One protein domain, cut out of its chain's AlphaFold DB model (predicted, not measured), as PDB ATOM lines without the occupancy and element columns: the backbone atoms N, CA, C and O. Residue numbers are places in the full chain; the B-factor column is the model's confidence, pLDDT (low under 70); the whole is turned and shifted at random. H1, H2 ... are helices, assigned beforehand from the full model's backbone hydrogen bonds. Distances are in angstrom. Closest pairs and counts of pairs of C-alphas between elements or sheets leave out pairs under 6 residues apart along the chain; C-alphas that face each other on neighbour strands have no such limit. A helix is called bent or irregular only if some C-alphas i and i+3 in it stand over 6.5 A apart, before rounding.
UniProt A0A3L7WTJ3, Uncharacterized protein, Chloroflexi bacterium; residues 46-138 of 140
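Overview. This is residues 46 to 138 of the 140 residues of an uncharacterized protein of Chloroflexi bacterium (UniProt A0A3L7WTJ3). One long helix, H4, runs through the middle of a small helical body; H1 lies across one side of it at a steep angle, H5 sits beside its later half, and H6 runs opposite ways to it, reaching it with H4's residues 94 to 97 alone. The short helices H2 and H3 complete the body, H2 near H4 and H3 packed on H6, while the stretch from residue 59 to residue 78, with no named element, makes a wide loop between H1 and H2. The printed part has 93 residues with six named helices, in the order H1 H2 H3 H4 H5 H6, and no named strand; the class is all helix. The whole is compact, with a radius of gyration of the C-alphas of 12.3 A, and the C-alphas span 33 by 30 by 25 A.

Arrangement. H4, residues 94 to 109, is the hub, touching four other helices. H1, residues 46 to 58, touches residues 98 to 105 of H4 alone; the closest C-alphas are those of Cys 58 and Arg 98, 5.4 A apart. Their lines stand at a steep tilt of 57 degrees, opposite ways. H6, residues 123 to 137, touches residues 94 to 97 of H4 alone, with the C-alphas of Ala 94 and Leu 131 closest at 6.1 A. These two run opposite ways at a shallow tilt of 30 degrees. H5, residues 115 to 120, only just touches H4, with 3 pairs of C-alphas within 8 A, and only with residues 104 to 108 of H4. Its closest pair is Thr 104 and Thr 115, their C-alphas 6.1 A apart, and the tilt is steep at 69.8 degrees, only just short of about perpendicular, opposite ways. H2, residues 79 to 82, also only just touches H4, with 3 pairs of C-alphas within 8 A; the closest are those of Tyr 80 and Tyr 100, 6.7 A apart. H3, residues 86 to 89, touches H6, the C-alphas of Pro 86 and Val 123 being closest at 4.6 A. H5 and H6 are close but not clearly touching and about perpendicular at 84 degrees, with the C-alphas of Lys 118 and Ile 124 closest at 5.6 A. Among the pairs that stay apart are H1 and H6, and H2 and H5. In H4 and H5 every O i to N i+4 pair is within hydrogen-bond range, in H1 8 of 9 and in H6 9 of 11, while H2 and H3 are too short for such a pair.

Along the chain. H4, the longest helix with 16 residues, measures 23.3 A from C-alpha 94 at (12.750, 27.842, 36.007) to C-alpha 109 at (-1.466, 37.896, 20.549). H6, residues 123 to 137, is 21.9 A long and ends with C-alpha 137 at (17.693, 27.015, 44.858). It is irregular, but only just: C-alphas 133 and 136 are 6.8 A apart. H1, residues 46 to 58, is 18.0 A long and begins with C-alpha 46 at (-6.163, 38.498, 37.629). H5, residues 115 to 120, is 8.7 A long; H2, residues 79 to 82, and H3, residues 86 to 89, have four residues each.

Size, cuts and confidence. The outline is rounded, and the two C-alphas farthest apart, those of Glu 46 and Pro 72, are 36.3 A from each other. The printed part has no cut. The link from H1 to H2 is long, with 20 residues, and the other four links are tight. The mean pLDDT of the printed part is 83.4; it is under 70 in residues 64 to 66, 68 to 69, 71 to 80 and 109 to 113.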
ATOM      1  N   GLU A  46      -7.265  39.292  37.092       91.12
ATOM      2  CA  GLU A  46      -6.163  38.498  37.629       91.12
ATOM      3  C   GLU A  46      -5.304  37.865  36.527       91.12
ATOM      4  O   GLU A  46      -4.088  37.759  36.682       91.12
ATOM      5  N   VAL A  47      -5.910  37.476  35.400       89.12
ATOM      6  CA  VAL A  47      -5.191  36.962  34.224       89.12
ATOM      7  C   VAL A  47      -4.405  38.094  33.560       89.12
ATOM      8  O   VAL A  47      -3.234  37.913  33.224       89.12
ATOM      9  N   GLU A  48      -5.001  39.282  33.437       88.06
ATOM     10  CA  GLU A  48      -4.312  40.475  32.933       88.06
ATOM     11  C   GLU A  48      -3.154  40.896  33.855       88.06
ATOM     12  O   GLU A  48      -2.031  41.118  33.394       88.06
ATOM     13  N   ALA A  49      -3.385  40.942  35.171       90.88
ATOM     14  CA  ALA A  49      -2.351  41.257  36.152       90.88
ATOM     15  C   ALA A  49      -1.191  40.252  36.099       90.88
ATOM     16  O   ALA A  49      -0.023  40.653  36.107       90.88
ATOM     17  N   PHE A  50      -1.499  38.958  35.978       92.44
ATOM     18  CA  PHE A  50      -0.493  37.916  35.810       92.44
ATOM     19  C   PHE A  50       0.348  38.145  34.551       92.44
ATOM     20  O   PHE A  50       1.579  38.110  34.624       92.44
ATOM     21  N   ARG A  51      -0.296  38.449  33.415       88.19
ATOM     22  CA  ARG A  51       0.378  38.777  32.149       88.19
ATOM     23  C   ARG A  51       1.341  39.943  32.280       88.19
ATOM     24  O   ARG A  51       2.495  39.832  31.872       88.19
ATOM     25  N   ASN A  52       0.887  41.035  32.881       88.31
ATOM     26  CA  ASN A  52       1.705  42.231  33.046       88.31
ATOM     27  C   ASN A  52       2.971  41.955  33.869       88.31
ATOM     28  O   ASN A  52       4.035  42.486  33.556       88.31
ATOM     29  N   ILE A  53       2.883  41.084  34.875       89.81
ATOM     30  CA  ILE A  53       4.028  40.730  35.717       89.81
ATOM     31  C   ILE A  53       4.961  39.747  35.012       89.81
ATOM     32  O   ILE A  53       6.179  39.951  35.015       89.81
ATOM     33  N   TYR A  54       4.441  38.680  34.398       85.25
ATOM     34  CA  TYR A  54       5.338  37.677  33.824       85.25
ATOM     35  C   TYR A  54       6.100  38.186  32.601       85.25
ATOM     36  O   TYR A  54       7.182  37.671  32.333       85.25
ATOM     37  N   LEU A  55       5.610  39.206  31.888       85.56
ATOM     38  CA  LEU A  55       6.356  39.840  30.795       85.56
ATOM     39  C   LEU A  55       7.677  40.457  31.262       85.56
ATOM     40  O   LEU A  55       8.714  40.208  30.646       85.56
ATOM     41  N   ASP A  56       7.653  41.191  32.375       87.25
ATOM     42  CA  ASP A  56       8.859  41.762  32.983       87.25
ATOM     43  C   ASP A  56       9.805  40.654  33.471       87.25
ATOM     44  O   ASP A  56      11.010  40.670  33.215       87.25
ATOM     45  N   VAL A  57       9.248  39.605  34.082       87.56
ATOM     46  CA  VAL A  57      10.026  38.441  34.527       87.56
ATOM     47  C   VAL A  57      10.646  37.676  33.352       87.56
ATOM     48  O   VAL A  57      11.727  37.098  33.479       87.56
ATOM     49  N   CYS A  58      10.004  37.644  32.188       85.75
ATOM     50  CA  CYS A  58      10.460  36.858  31.043       85.75
ATOM     51  C   CYS A  58      11.409  37.608  30.096       85.75
ATOM     52  O   CYS A  58      11.947  36.978  29.194       85.75
ATOM     53  N   GLN A  59      11.680  38.898  30.295       82.94
ATOM     54  CA  GLN A  59      12.432  39.704  29.320       82.94
ATOM     55  C   GLN A  59      13.853  39.191  28.999       82.94
ATOM     56  O   GLN A  59      14.329  39.368  27.880       82.94
ATOM     57  N   ASP A  60      14.513  38.500  29.938       82.06
ATOM     58  CA  ASP A  60      15.885  37.999  29.737       82.06
ATOM     59  C   ASP A  60      15.963  36.592  29.127       82.06
ATOM     60  O   ASP A  60      17.065  36.060  28.957       82.06
ATOM     61  N   VAL A  61      14.826  35.948  28.828       81.88
ATOM     62  CA  VAL A  61      14.817  34.629  28.185       81.88
ATOM     63  C   VAL A  61      14.652  34.770  26.679       81.88
ATOM     64  O   VAL A  61      13.689  35.345  26.180       81.88
ATOM     65  N   ALA A  62      15.594  34.209  25.923       76.06
ATOM     66  CA  ALA A  62      15.466  34.161  24.474       76.06
ATOM     67  C   ALA A  62      14.338  33.180  24.087       76.06
ATOM     68  O   ALA A  62      14.449  31.990  24.403       76.06
ATOM     69  N   PRO A  63      13.290  33.616  23.358       70.00
ATOM     70  CA  PRO A  63      12.186  32.735  22.974       70.00
ATOM     71  C   PRO A  63      12.639  31.631  22.011       70.00
ATOM     72  O   PRO A  63      12.105  30.532  22.052       70.00
ATOM     73  N   ALA A  64      13.644  31.922  21.176       69.38
ATOM     74  CA  ALA A  64      14.204  31.010  20.179       69.38
ATOM     75  C   ALA A  64      15.636  30.539  20.514       69.38
ATOM     76  O   ALA A  64      16.383  30.125  19.631       69.38
ATOM     77  N   GLY A  65      16.064  30.660  21.775       67.25
ATOM     78  CA  GLY A  65      17.387  30.213  22.216       67.25
ATOM     79  C   GLY A  65      17.326  28.843  22.883       67.25
ATOM     80  O   GLY A  65      16.387  28.567  23.626       67.25
ATOM     81  N   THR A  66      18.340  28.005  22.666       69.69
ATOM     82  CA  THR A  66      18.536  26.774  23.446       69.69
ATOM     83  C   THR A  66      18.868  27.132  24.894       69.69
ATOM     84  O   THR A  66      19.772  27.934  25.146       69.69
ATOM     85  N   LEU A  67      18.160  26.534  25.848       71.94
ATOM     86  CA  LEU A  67      18.406  26.696  27.276       71.94
ATOM     87  C   LEU A  67      19.192  25.508  27.846       71.94
ATOM     88  O   LEU A  67      19.117  24.394  27.321       71.94
ATOM     89  N   PRO A  68      19.929  25.709  28.954       66.19
ATOM     90  CA  PRO A  68      20.442  24.598  29.746       66.19
ATOM     91  C   PRO A  68      19.286  23.686  30.188       66.19
ATOM     92  O   PRO A  68      18.322  24.169  30.775       66.19
ATOM     93  N   GLY A  69      19.392  22.384  29.908       67.50
ATOM     94  CA  GLY A  69      18.357  21.394  30.234       67.50
ATOM     95  C   GLY A  69      17.370  21.089  29.103       67.50
ATOM     96  O   GLY A  69      16.502  20.237  29.283       67.50
ATOM     97  N   ASP A  70      17.500  21.735  27.941       70.88
ATOM     98  CA  ASP A  70      16.737  21.329  26.762       70.88
ATOM     99  C   ASP A  70      17.220  19.974  26.221       70.88
ATOM    100  O   ASP A  70      18.432  19.728  26.182       70.88
ATOM    101  N   PRO A  71      16.297  19.105  25.764       68.19
ATOM    102  CA  PRO A  71      16.642  17.937  24.973       68.19
ATOM    103  C   PRO A  71      17.560  18.310  23.796       68.19
ATOM    104  O   PRO A  71      17.356  19.350  23.157       68.19
ATOM    105  N   PRO A  72      18.567  17.479  23.470       67.81
ATOM    106  CA  PRO A  72      19.419  17.712  22.311       67.81
ATOM    107  C   PRO A  72      18.590  17.849  21.029       67.81
ATOM    108  O   PRO A  72      17.772  16.985  20.729       67.81
ATOM    109  N   GLY A  73      18.823  18.919  20.263       66.25
ATOM    110  CA  GLY A  73      18.145  19.152  18.983       66.25
ATOM    111  C   GLY A  73      16.716  19.687  19.087       66.25
ATOM    112  O   GLY A  73      16.078  19.825  18.050       66.25
ATOM    113  N   LEU A  74      16.229  20.009  20.292       68.75
ATOM    114  CA  LEU A  74      14.896  20.574  20.458       68.75
ATOM    115  C   LEU A  74      14.792  21.940  19.771       68.75
ATOM    116  O   LEU A  74      15.524  22.876  20.119       68.75
ATOM    117  N   ASP A  75      13.854  22.055  18.832       66.94
ATOM    118  CA  ASP A  75      13.493  23.342  18.259       66.94
ATOM    119  C   ASP A  75      12.802  24.186  19.348       66.94
ATOM    120  O   ASP A  75      11.849  23.732  19.991       66.94
ATOM    121  N   PRO A  76      13.245  25.429  19.588       62.06
ATOM    122  CA  PRO A  76      12.594  26.325  20.536       62.06
ATOM    123  C   PRO A  76      11.089  26.560  20.286       62.06
ATOM    124  O   PRO A  76      10.359  26.981  21.181       62.06
ATOM    125  N   THR A  77      10.598  26.298  19.080       63.78
ATOM    126  CA  THR A  77       9.169  26.351  18.750       63.78
ATOM    127  C   THR A  77       8.405  25.096  19.199       63.78
ATOM    128  O   THR A  77       7.219  25.187  19.517       63.78
ATOM    129  N   GLU A  78       9.076  23.948  19.338       69.81
ATOM    130  CA  GLU A  78       8.489  22.670  19.777       69.81
ATOM    131  C   GLU A  78       8.352  22.559  21.299       69.81
ATOM    132  O   GLU A  78       7.606  21.724  21.808       69.81
ATOM    133  N   LEU A  79       9.002  23.439  22.057       65.25
ATOM    134  CA  LEU A  79       8.874  23.495  23.517       65.25
ATOM    135  C   LEU A  79       7.450  23.631  24.010       65.25
ATOM    136  O   LEU A  79       7.126  23.128  25.084       65.25
ATOM    137  N   TYR A  80       6.609  24.305  23.225       68.06
ATOM    138  CA  TYR A  80       5.189  24.340  23.504       68.06
ATOM    139  C   TYR A  80       4.639  22.920  23.643       68.06
ATOM    140  O   TYR A  80       3.993  22.626  24.640       68.06
ATOM    141  N   ILE A  81       4.935  22.042  22.683       72.62
ATOM    142  CA  ILE A  81       4.447  20.661  22.647       72.62
ATOM    143  C   ILE A  81       4.963  19.907  23.872       72.62
ATOM    144  O   ILE A  81       4.172  19.297  24.592       72.62
ATOM    145  N   HIS A  82       6.258  20.027  24.164       76.94
ATOM    146  CA  HIS A  82       6.899  19.300  25.259       76.94
ATOM    147  C   HIS A  82       6.458  19.747  26.654       76.94
ATOM    148  O   HIS A  82       6.378  18.907  27.541       76.94
ATOM    149  N   PHE A  83       6.121  21.024  26.844       81.69
ATOM    150  CA  PHE A  83       5.663  21.579  28.122       81.69
ATOM    151  C   PHE A  83       4.178  21.987  28.085       81.69
ATOM    152  O   PHE A  83       3.731  22.858  28.825       81.69
ATOM    153  N   SER A  84       3.369  21.368  27.218       82.44
ATOM    154  CA  SER A  84       1.950  21.731  27.030       82.44
ATOM    155  C   SER A  84       0.996  21.168  28.087       82.44
ATOM    156  O   SER A  84      -0.200  21.459  28.009       82.44
ATOM    157  N   ASN A  85       1.488  20.381  29.049       90.69
ATOM    158  CA  ASN A  85       0.683  19.679  30.049       90.69
ATOM    159  C   ASN A  85       1.275  19.814  31.477       90.69
ATOM    160  O   ASN A  85       2.460  20.128  31.624       90.69
ATOM    161  N   PRO A  86       0.467  19.589  32.536       93.44
ATOM    162  CA  PRO A  86       0.916  19.718  33.927       93.44
ATOM    163  C   PRO A  86       2.076  18.792  34.325       93.44
ATOM    164  O   PRO A  86       2.941  19.198  35.096       93.44
ATOM    165  N   GLU A  87       2.113  17.565  33.801       92.81
ATOM    166  CA  GLU A  87       3.132  16.560  34.142       92.81
ATOM    167  C   GLU A  87       4.518  16.991  33.657       92.81
ATOM    168  O   GLU A  87       5.499  16.923  34.398       92.81
ATOM    169  N   ALA A  88       4.591  17.527  32.439       89.50
ATOM    170  CA  ALA A  88       5.818  18.087  31.892       89.50
ATOM    171  C   ALA A  88       6.316  19.291  32.707       89.50
ATOM    172  O   ALA A  88       7.522  19.451  32.904       89.50
ATOM    173  N   MET A  89       5.405  20.118  33.233       92.81
ATOM    174  CA  MET A  89       5.779  21.257  34.076       92.81
ATOM    175  C   MET A  89       6.381  20.843  35.415       92.81
ATOM    176  O   MET A  89       7.244  21.554  35.921       92.81
ATOM    177  N   ALA A  90       5.995  19.693  35.968       91.00
ATOM    178  CA  ALA A  90       6.500  19.226  37.259       91.00
ATOM    179  C   ALA A  90       8.020  18.972  37.269       91.00
ATOM    180  O   ALA A  90       8.645  18.992  38.324       91.00
ATOM    181  N   THR A  91       8.633  18.754  36.103       90.00
ATOM    182  CA  THR A  91      10.083  18.527  35.980       90.00
ATOM    183  C   THR A  91      10.819  19.668  35.276       90.00
ATOM    184  O   THR A  91      12.047  19.640  35.181       90.00
ATOM    185  N   ALA A  92      10.101  20.702  34.830       90.94
ATOM    186  CA  ALA A  92      10.683  21.832  34.121       90.94
ATOM    187  C   ALA A  92      11.643  22.643  35.010       90.94
ATOM    188  O   ALA A  92      11.440  22.799  36.219       90.94
ATOM    189  N   SER A  93      12.688  23.197  34.393       91.56
ATOM    190  CA  SER A  93      13.538  24.214  35.022       91.56
ATOM    191  C   SER A  93      12.859  25.589  35.026       91.56
ATOM    192  O   SER A  93      12.012  25.886  34.182       91.56
ATOM    193  N   ALA A  94      13.295  26.484  35.918       92.38
ATOM    194  CA  ALA A  94      12.750  27.842  36.007       92.38
ATOM    195  C   ALA A  94      12.854  28.614  34.675       92.38
ATOM    196  O   ALA A  94      11.921  29.305  34.273       92.38
ATOM    197  N   ASN A  95      13.956  28.447  33.935       89.44
ATOM    198  CA  ASN A  95      14.126  29.115  32.642       89.44
ATOM    199  C   ASN A  95      13.279  28.481  31.524       89.44
ATOM    200  O   ASN A  95      12.822  29.203  30.639       89.44
ATOM    201  N   GLN A  96      13.015  27.168  31.568       88.31
ATOM    202  CA  GLN A  96      12.045  26.539  30.662       88.31
ATOM    203  C   GLN A  96      10.632  27.066  30.922       88.31
ATOM    204  O   GLN A  96       9.930  27.390  29.966       88.31
ATOM    205  N   ILE A  97      10.260  27.252  32.192       91.81
ATOM    206  CA  ILE A  97       8.981  27.856  32.586       91.81
ATOM    207  C   ILE A  97       8.890  29.315  32.115       91.81
ATOM    208  O   ILE A  97       7.912  29.672  31.462       91.81
ATOM    209  N   ARG A  98       9.918  30.148  32.351       89.94
ATOM    210  CA  ARG A  98       9.971  31.530  31.823       89.94
ATOM    211  C   ARG A  98       9.758  31.563  30.313       89.94
ATOM    212  O   ARG A  98       8.949  32.333  29.804       89.94
ATOM    213  N   ARG A  99      10.470  30.709  29.575       86.75
ATOM    214  CA  ARG A  99      10.344  30.652  28.114       86.75
ATOM    215  C   ARG A  99       8.959  30.186  27.679       86.75
ATOM    216  O   ARG A  99       8.428  30.741  26.723       86.75
ATOM    217  N   TYR A 100       8.367  29.217  28.375       88.94
ATOM    218  CA  TYR A 100       6.996  28.787  28.114       88.94
ATOM    219  C   TYR A 100       6.010  29.949  28.264       88.94
ATOM    220  O   TYR A 100       5.263  30.216  27.328       88.94
ATOM    221  N   LEU A 101       6.065  30.686  29.380       89.94
ATOM    222  CA  LEU A 101       5.195  31.844  29.626       89.94
ATOM    223  C   LEU A 101       5.359  32.924  28.545       89.94
ATOM    224  O   LEU A 101       4.368  33.446  28.034       89.94
ATOM    225  N   LEU A 102       6.597  33.201  28.120       86.75
ATOM    226  CA  LEU A 102       6.869  34.123  27.012       86.75
ATOM    227  C   LEU A 102       6.235  33.659  25.689       86.75
ATOM    228  O   LEU A 102       5.706  34.473  24.932       86.75
ATOM    229  N   VAL A 103       6.289  32.359  25.386       83.06
ATOM    230  CA  VAL A 103       5.670  31.789  24.177       83.06
ATOM    231  C   VAL A 103       4.145  31.812  24.275       83.06
ATOM    232  O   VAL A 103       3.495  32.133  23.280       83.06
ATOM    233  N   THR A 104       3.571  31.538  25.451       83.88
ATOM    234  CA  THR A 104       2.125  31.654  25.695       83.88
ATOM    235  C   THR A 104       1.637  33.066  25.390       83.88
ATOM    236  O   THR A 104       0.750  33.206  24.560       83.88
ATOM    237  N   TYR A 105       2.299  34.109  25.901       80.00
ATOM    238  CA  TYR A 105       1.951  35.496  25.568       80.00
ATOM    239  C   TYR A 105       1.984  35.803  24.068       80.00
ATOM    240  O   TYR A 105       1.121  36.488  23.522       80.00
ATOM    241  N   ARG A 106       3.003  35.306  23.361       75.19
ATOM    242  CA  ARG A 106       3.080  35.505  21.909       75.19
ATOM    243  C   ARG A 106       1.928  34.799  21.201       75.19
ATOM    244  O   ARG A 106       1.386  35.344  20.247       75.19
ATOM    245  N   GLY A 107       1.546  33.611  21.658       72.94
ATOM    246  CA  GLY A 107       0.400  32.900  21.107       72.94
ATOM    247  C   GLY A 107      -0.959  33.470  21.534       72.94
ATOM    248  O   GLY A 107      -1.904  33.303  20.767       72.94
ATOM    249  N   ASP A 108      -1.064  34.188  22.661       73.12
ATOM    250  CA  ASP A 108      -2.226  35.028  23.004       73.12
ATOM    251  C   ASP A 108      -2.451  36.079  21.910       73.12
ATOM    252  O   ASP A 108      -3.531  36.159  21.332       73.12
ATOM    253  N   TYR A 109      -1.399  36.831  21.559       67.44
ATOM    254  CA  TYR A 109      -1.466  37.896  20.549       67.44
ATOM    255  C   TYR A 109      -1.907  37.397  19.162       67.44
ATOM    256  O   TYR A 109      -2.504  38.130  18.376       67.44
ATOM    257  N   HIS A 110      -1.615  36.136  18.854       65.00
ATOM    258  CA  HIS A 110      -1.930  35.504  17.576       65.00
ATOM    259  C   HIS A 110      -3.141  34.553  17.643       65.00
ATOM    260  O   HIS A 110      -3.433  33.877  16.656       65.00
ATOM    261  N   GLY A 111      -3.837  34.482  18.782       63.78
ATOM    262  CA  GLY A 111      -5.082  33.728  18.941       63.78
ATOM    263  C   GLY A 111      -4.946  32.200  18.969       63.78
ATOM    264  O   GLY A 111      -5.935  31.510  18.734       63.78
ATOM    265  N   PHE A 112      -3.757  31.647  19.240       65.56
ATOM    266  CA  PHE A 112      -3.531  30.192  19.223       65.56
ATOM    267  C   PHE A 112      -3.026  29.592  20.547       65.56
ATOM    268  O   PHE A 112      -3.078  28.373  20.695       65.56
ATOM    269  N   LEU A 113      -2.596  30.398  21.534       64.38
ATOM    270  CA  LEU A 113      -2.184  29.923  22.873       64.38
ATOM    271  C   LEU A 113      -2.673  30.839  23.993       64.38
ATOM    272  O   LEU A 113      -1.876  31.536  24.611       64.38
ATOM    273  N   ALA A 114      -3.973  30.799  24.285       80.56
ATOM    274  CA  ALA A 114      -4.506  31.705  25.291       80.56
ATOM    275  C   ALA A 114      -3.950  31.417  26.707       80.56
ATOM    276  O   ALA A 114      -4.044  30.271  27.170       80.56
ATOM    277  N   THR A 115      -3.443  32.424  27.428       87.38
ATOM    278  CA  THR A 115      -3.024  32.319  28.842       87.38
ATOM    279  C   THR A 115      -4.164  31.729  29.675       87.38
ATOM    280  O   THR A 115      -3.961  30.761  30.410       87.38
ATOM    281  N   ALA A 116      -5.391  32.219  29.476       87.06
ATOM    282  CA  ALA A 116      -6.595  31.696  30.117       87.06
ATOM    283  C   ALA A 116      -6.800  30.184  29.890       87.06
ATOM    284  O   ALA A 116      -7.088  29.450  30.835       87.06
ATOM    285  N   ASN A 117      -6.552  29.686  28.668       85.81
ATOM    286  CA  ASN A 117      -6.626  28.251  28.360       85.81
ATOM    287  C   ASN A 117      -5.607  27.432  29.147       85.81
ATOM    288  O   ASN A 117      -5.917  26.330  29.596       85.81
ATOM    289  N   LYS A 118      -4.398  27.962  29.335       89.00
ATOM    290  CA  LYS A 118      -3.336  27.276  30.083       89.00
ATOM    291  C   LYS A 118      -3.512  27.356  31.591       89.00
ATOM    292  O   LYS A 118      -3.024  26.470  32.297       89.00
ATOM    293  N   ILE A 119      -4.249  28.350  32.078       92.00
ATOM    294  CA  ILE A 119      -4.750  28.370  33.452       92.00
ATOM    295  C   ILE A 119      -5.832  27.299  33.624       92.00
ATOM    296  O   ILE A 119      -5.692  26.440  34.491       92.00
ATOM    297  N   ALA A 120      -6.850  27.283  32.755       89.44
ATOM    298  CA  ALA A 120      -7.966  26.335  32.827       89.44
ATOM    299  C   ALA A 120      -7.511  24.871  32.743       89.44
ATOM    300  O   ALA A 120      -8.009  24.017  33.471       89.44
ATOM    301  N   SER A 121      -6.531  24.579  31.883       89.94
ATOM    302  CA  SER A 121      -5.969  23.236  31.723       89.94
ATOM    303  C   SER A 121      -4.966  22.846  32.821       89.94
ATOM    304  O   SER A 121      -4.351  21.785  32.734       89.94
ATOM    305  N   GLY A 122      -4.729  23.709  33.815       92.56
ATOM    306  CA  GLY A 122      -3.835  23.444  34.945       92.56
ATOM    307  C   GLY A 122      -2.335  23.547  34.646       92.56
ATOM    308  O   GLY A 122      -1.529  23.276  35.534       92.56
ATOM    309  N   VAL A 123      -1.935  23.958  33.440       93.50
ATOM    310  CA  VAL A 123      -0.518  24.008  33.034       93.50
ATOM    311  C   VAL A 123       0.210  25.159  33.717       93.50
ATOM    312  O   VAL A 123       1.265  24.946  34.309       93.50
ATOM    313  N   ILE A 124      -0.372  26.363  33.700       94.75
ATOM    314  CA  ILE A 124       0.184  27.516  34.424       94.75
ATOM    315  C   ILE A 124       0.198  27.253  35.939       94.75
ATOM    316  O   ILE A 124       1.259  27.418  36.537       94.75
ATOM    317  N   PRO A 125      -0.881  26.753  36.579       96.50
ATOM    318  CA  PRO A 125      -0.823  26.335  37.980       96.50
ATOM    319  C   PRO A 125       0.290  25.323  38.293       96.50
ATOM    320  O   PRO A 125       0.970  25.455  39.308       96.50
ATOM    321  N   ALA A 126       0.518  24.324  37.435       96.75
ATOM    322  CA  ALA A 126       1.618  23.375  37.613       96.75
ATOM    323  C   ALA A 126       2.993  24.050  37.494       96.75
ATOM    324  O   ALA A 126       3.872  23.797  38.315       96.75
ATOM    325  N   ALA A 127       3.159  24.961  36.532       95.88
ATOM    326  CA  ALA A 127       4.376  25.748  36.384       95.88
ATOM    327  C   ALA A 127       4.647  26.631  37.617       95.88
ATOM    328  O   ALA A 127       5.771  26.665  38.110       95.88
ATOM    329  N   LEU A 128       3.624  27.294  38.168       97.25
ATOM    330  CA  LEU A 128       3.759  28.119  39.373       97.25
ATOM    331  C   LEU A 128       4.120  27.286  40.611       97.25
ATOM    332  O   LEU A 128       4.992  27.695  41.377       97.25
ATOM    333  N   ARG A 129       3.525  26.095  40.782       97.69
ATOM    334  CA  ARG A 129       3.936  25.148  41.837       97.69
ATOM    335  C   ARG A 129       5.401  24.762  41.691       97.69
ATOM    336  O   ARG A 129       6.151  24.835  42.660       97.69
ATOM    337  N   ARG A 130       5.826  24.434  40.470       96.88
ATOM    338  CA  ARG A 130       7.220  24.084  40.199       96.88
ATOM    339  C   ARG A 130       8.176  25.239  40.502       96.88
ATOM    340  O   ARG A 130       9.236  25.018  41.079       96.88
ATOM    341  N   LEU A 131       7.814  26.476  40.160       96.81
ATOM    342  CA  LEU A 131       8.615  27.652  40.518       96.81
ATOM    343  C   LEU A 131       8.739  27.824  42.036       96.81
ATOM    344  O   LEU A 131       9.822  28.153  42.514       96.81
ATOM    345  N   LEU A 132       7.668  27.568  42.792       96.88
ATOM    346  CA  LEU A 132       7.694  27.635  44.252       96.88
ATOM    347  C   LEU A 132       8.663  26.606  44.859       96.88
ATOM    348  O   LEU A 132       9.414  26.944  45.770       96.88
ATOM    349  N   GLU A 133       8.705  25.385  44.319       96.81
ATOM    350  CA  GLU A 133       9.680  24.355  44.711       96.81
ATOM    351  C   GLU A 133      11.122  24.791  44.410       96.81
ATOM    352  O   GLU A 133      12.009  24.665  45.252       96.81
ATOM    353  N   LEU A 134      11.348  25.359  43.221       96.31
ATOM    354  CA  LEU A 134      12.664  25.817  42.766       96.31
ATOM    355  C   LEU A 134      13.150  27.088  43.480       96.31
ATOM    356  O   LEU A 134      14.328  27.437  43.392       96.31
ATOM    357  N   ARG A 135      12.272  27.787  44.209       96.88
ATOM    358  CA  ARG A 135      12.584  29.052  44.889       96.88
ATOM    359  C   ARG A 135      13.769  28.936  45.849       96.88
ATOM    360  O   ARG A 135      14.557  29.873  45.960       96.88
ATOM    361  N   ALA A 136      13.900  27.814  46.560       94.62
ATOM    362  CA  ALA A 136      14.972  27.618  47.538       94.62
ATOM    363  C   ALA A 136      16.373  27.585  46.896       94.62
ATOM    364  O   ALA A 136      17.351  27.956  47.542       94.62
ATOM    365  N   GLU A 137      16.453  27.181  45.627       93.75
ATOM    366  CA  GLU A 137      17.693  27.015  44.858       93.75
ATOM    367  C   GLU A 137      18.026  28.245  43.996       93.75
ATOM    368  O   GLU A 137      19.118  28.341  43.433       93.75
ATOM    369  N   ALA A 138      17.091  29.191  43.879       93.12
ATOM    370  CA  ALA A 138      17.257  30.386  43.065       93.12
ATOM    371  C   ALA A 138      18.233  31.398  43.706       93.12
ATOM    372  O   ALA A 138      18.296  31.505  44.934       93.12
TER     373      ALA A 138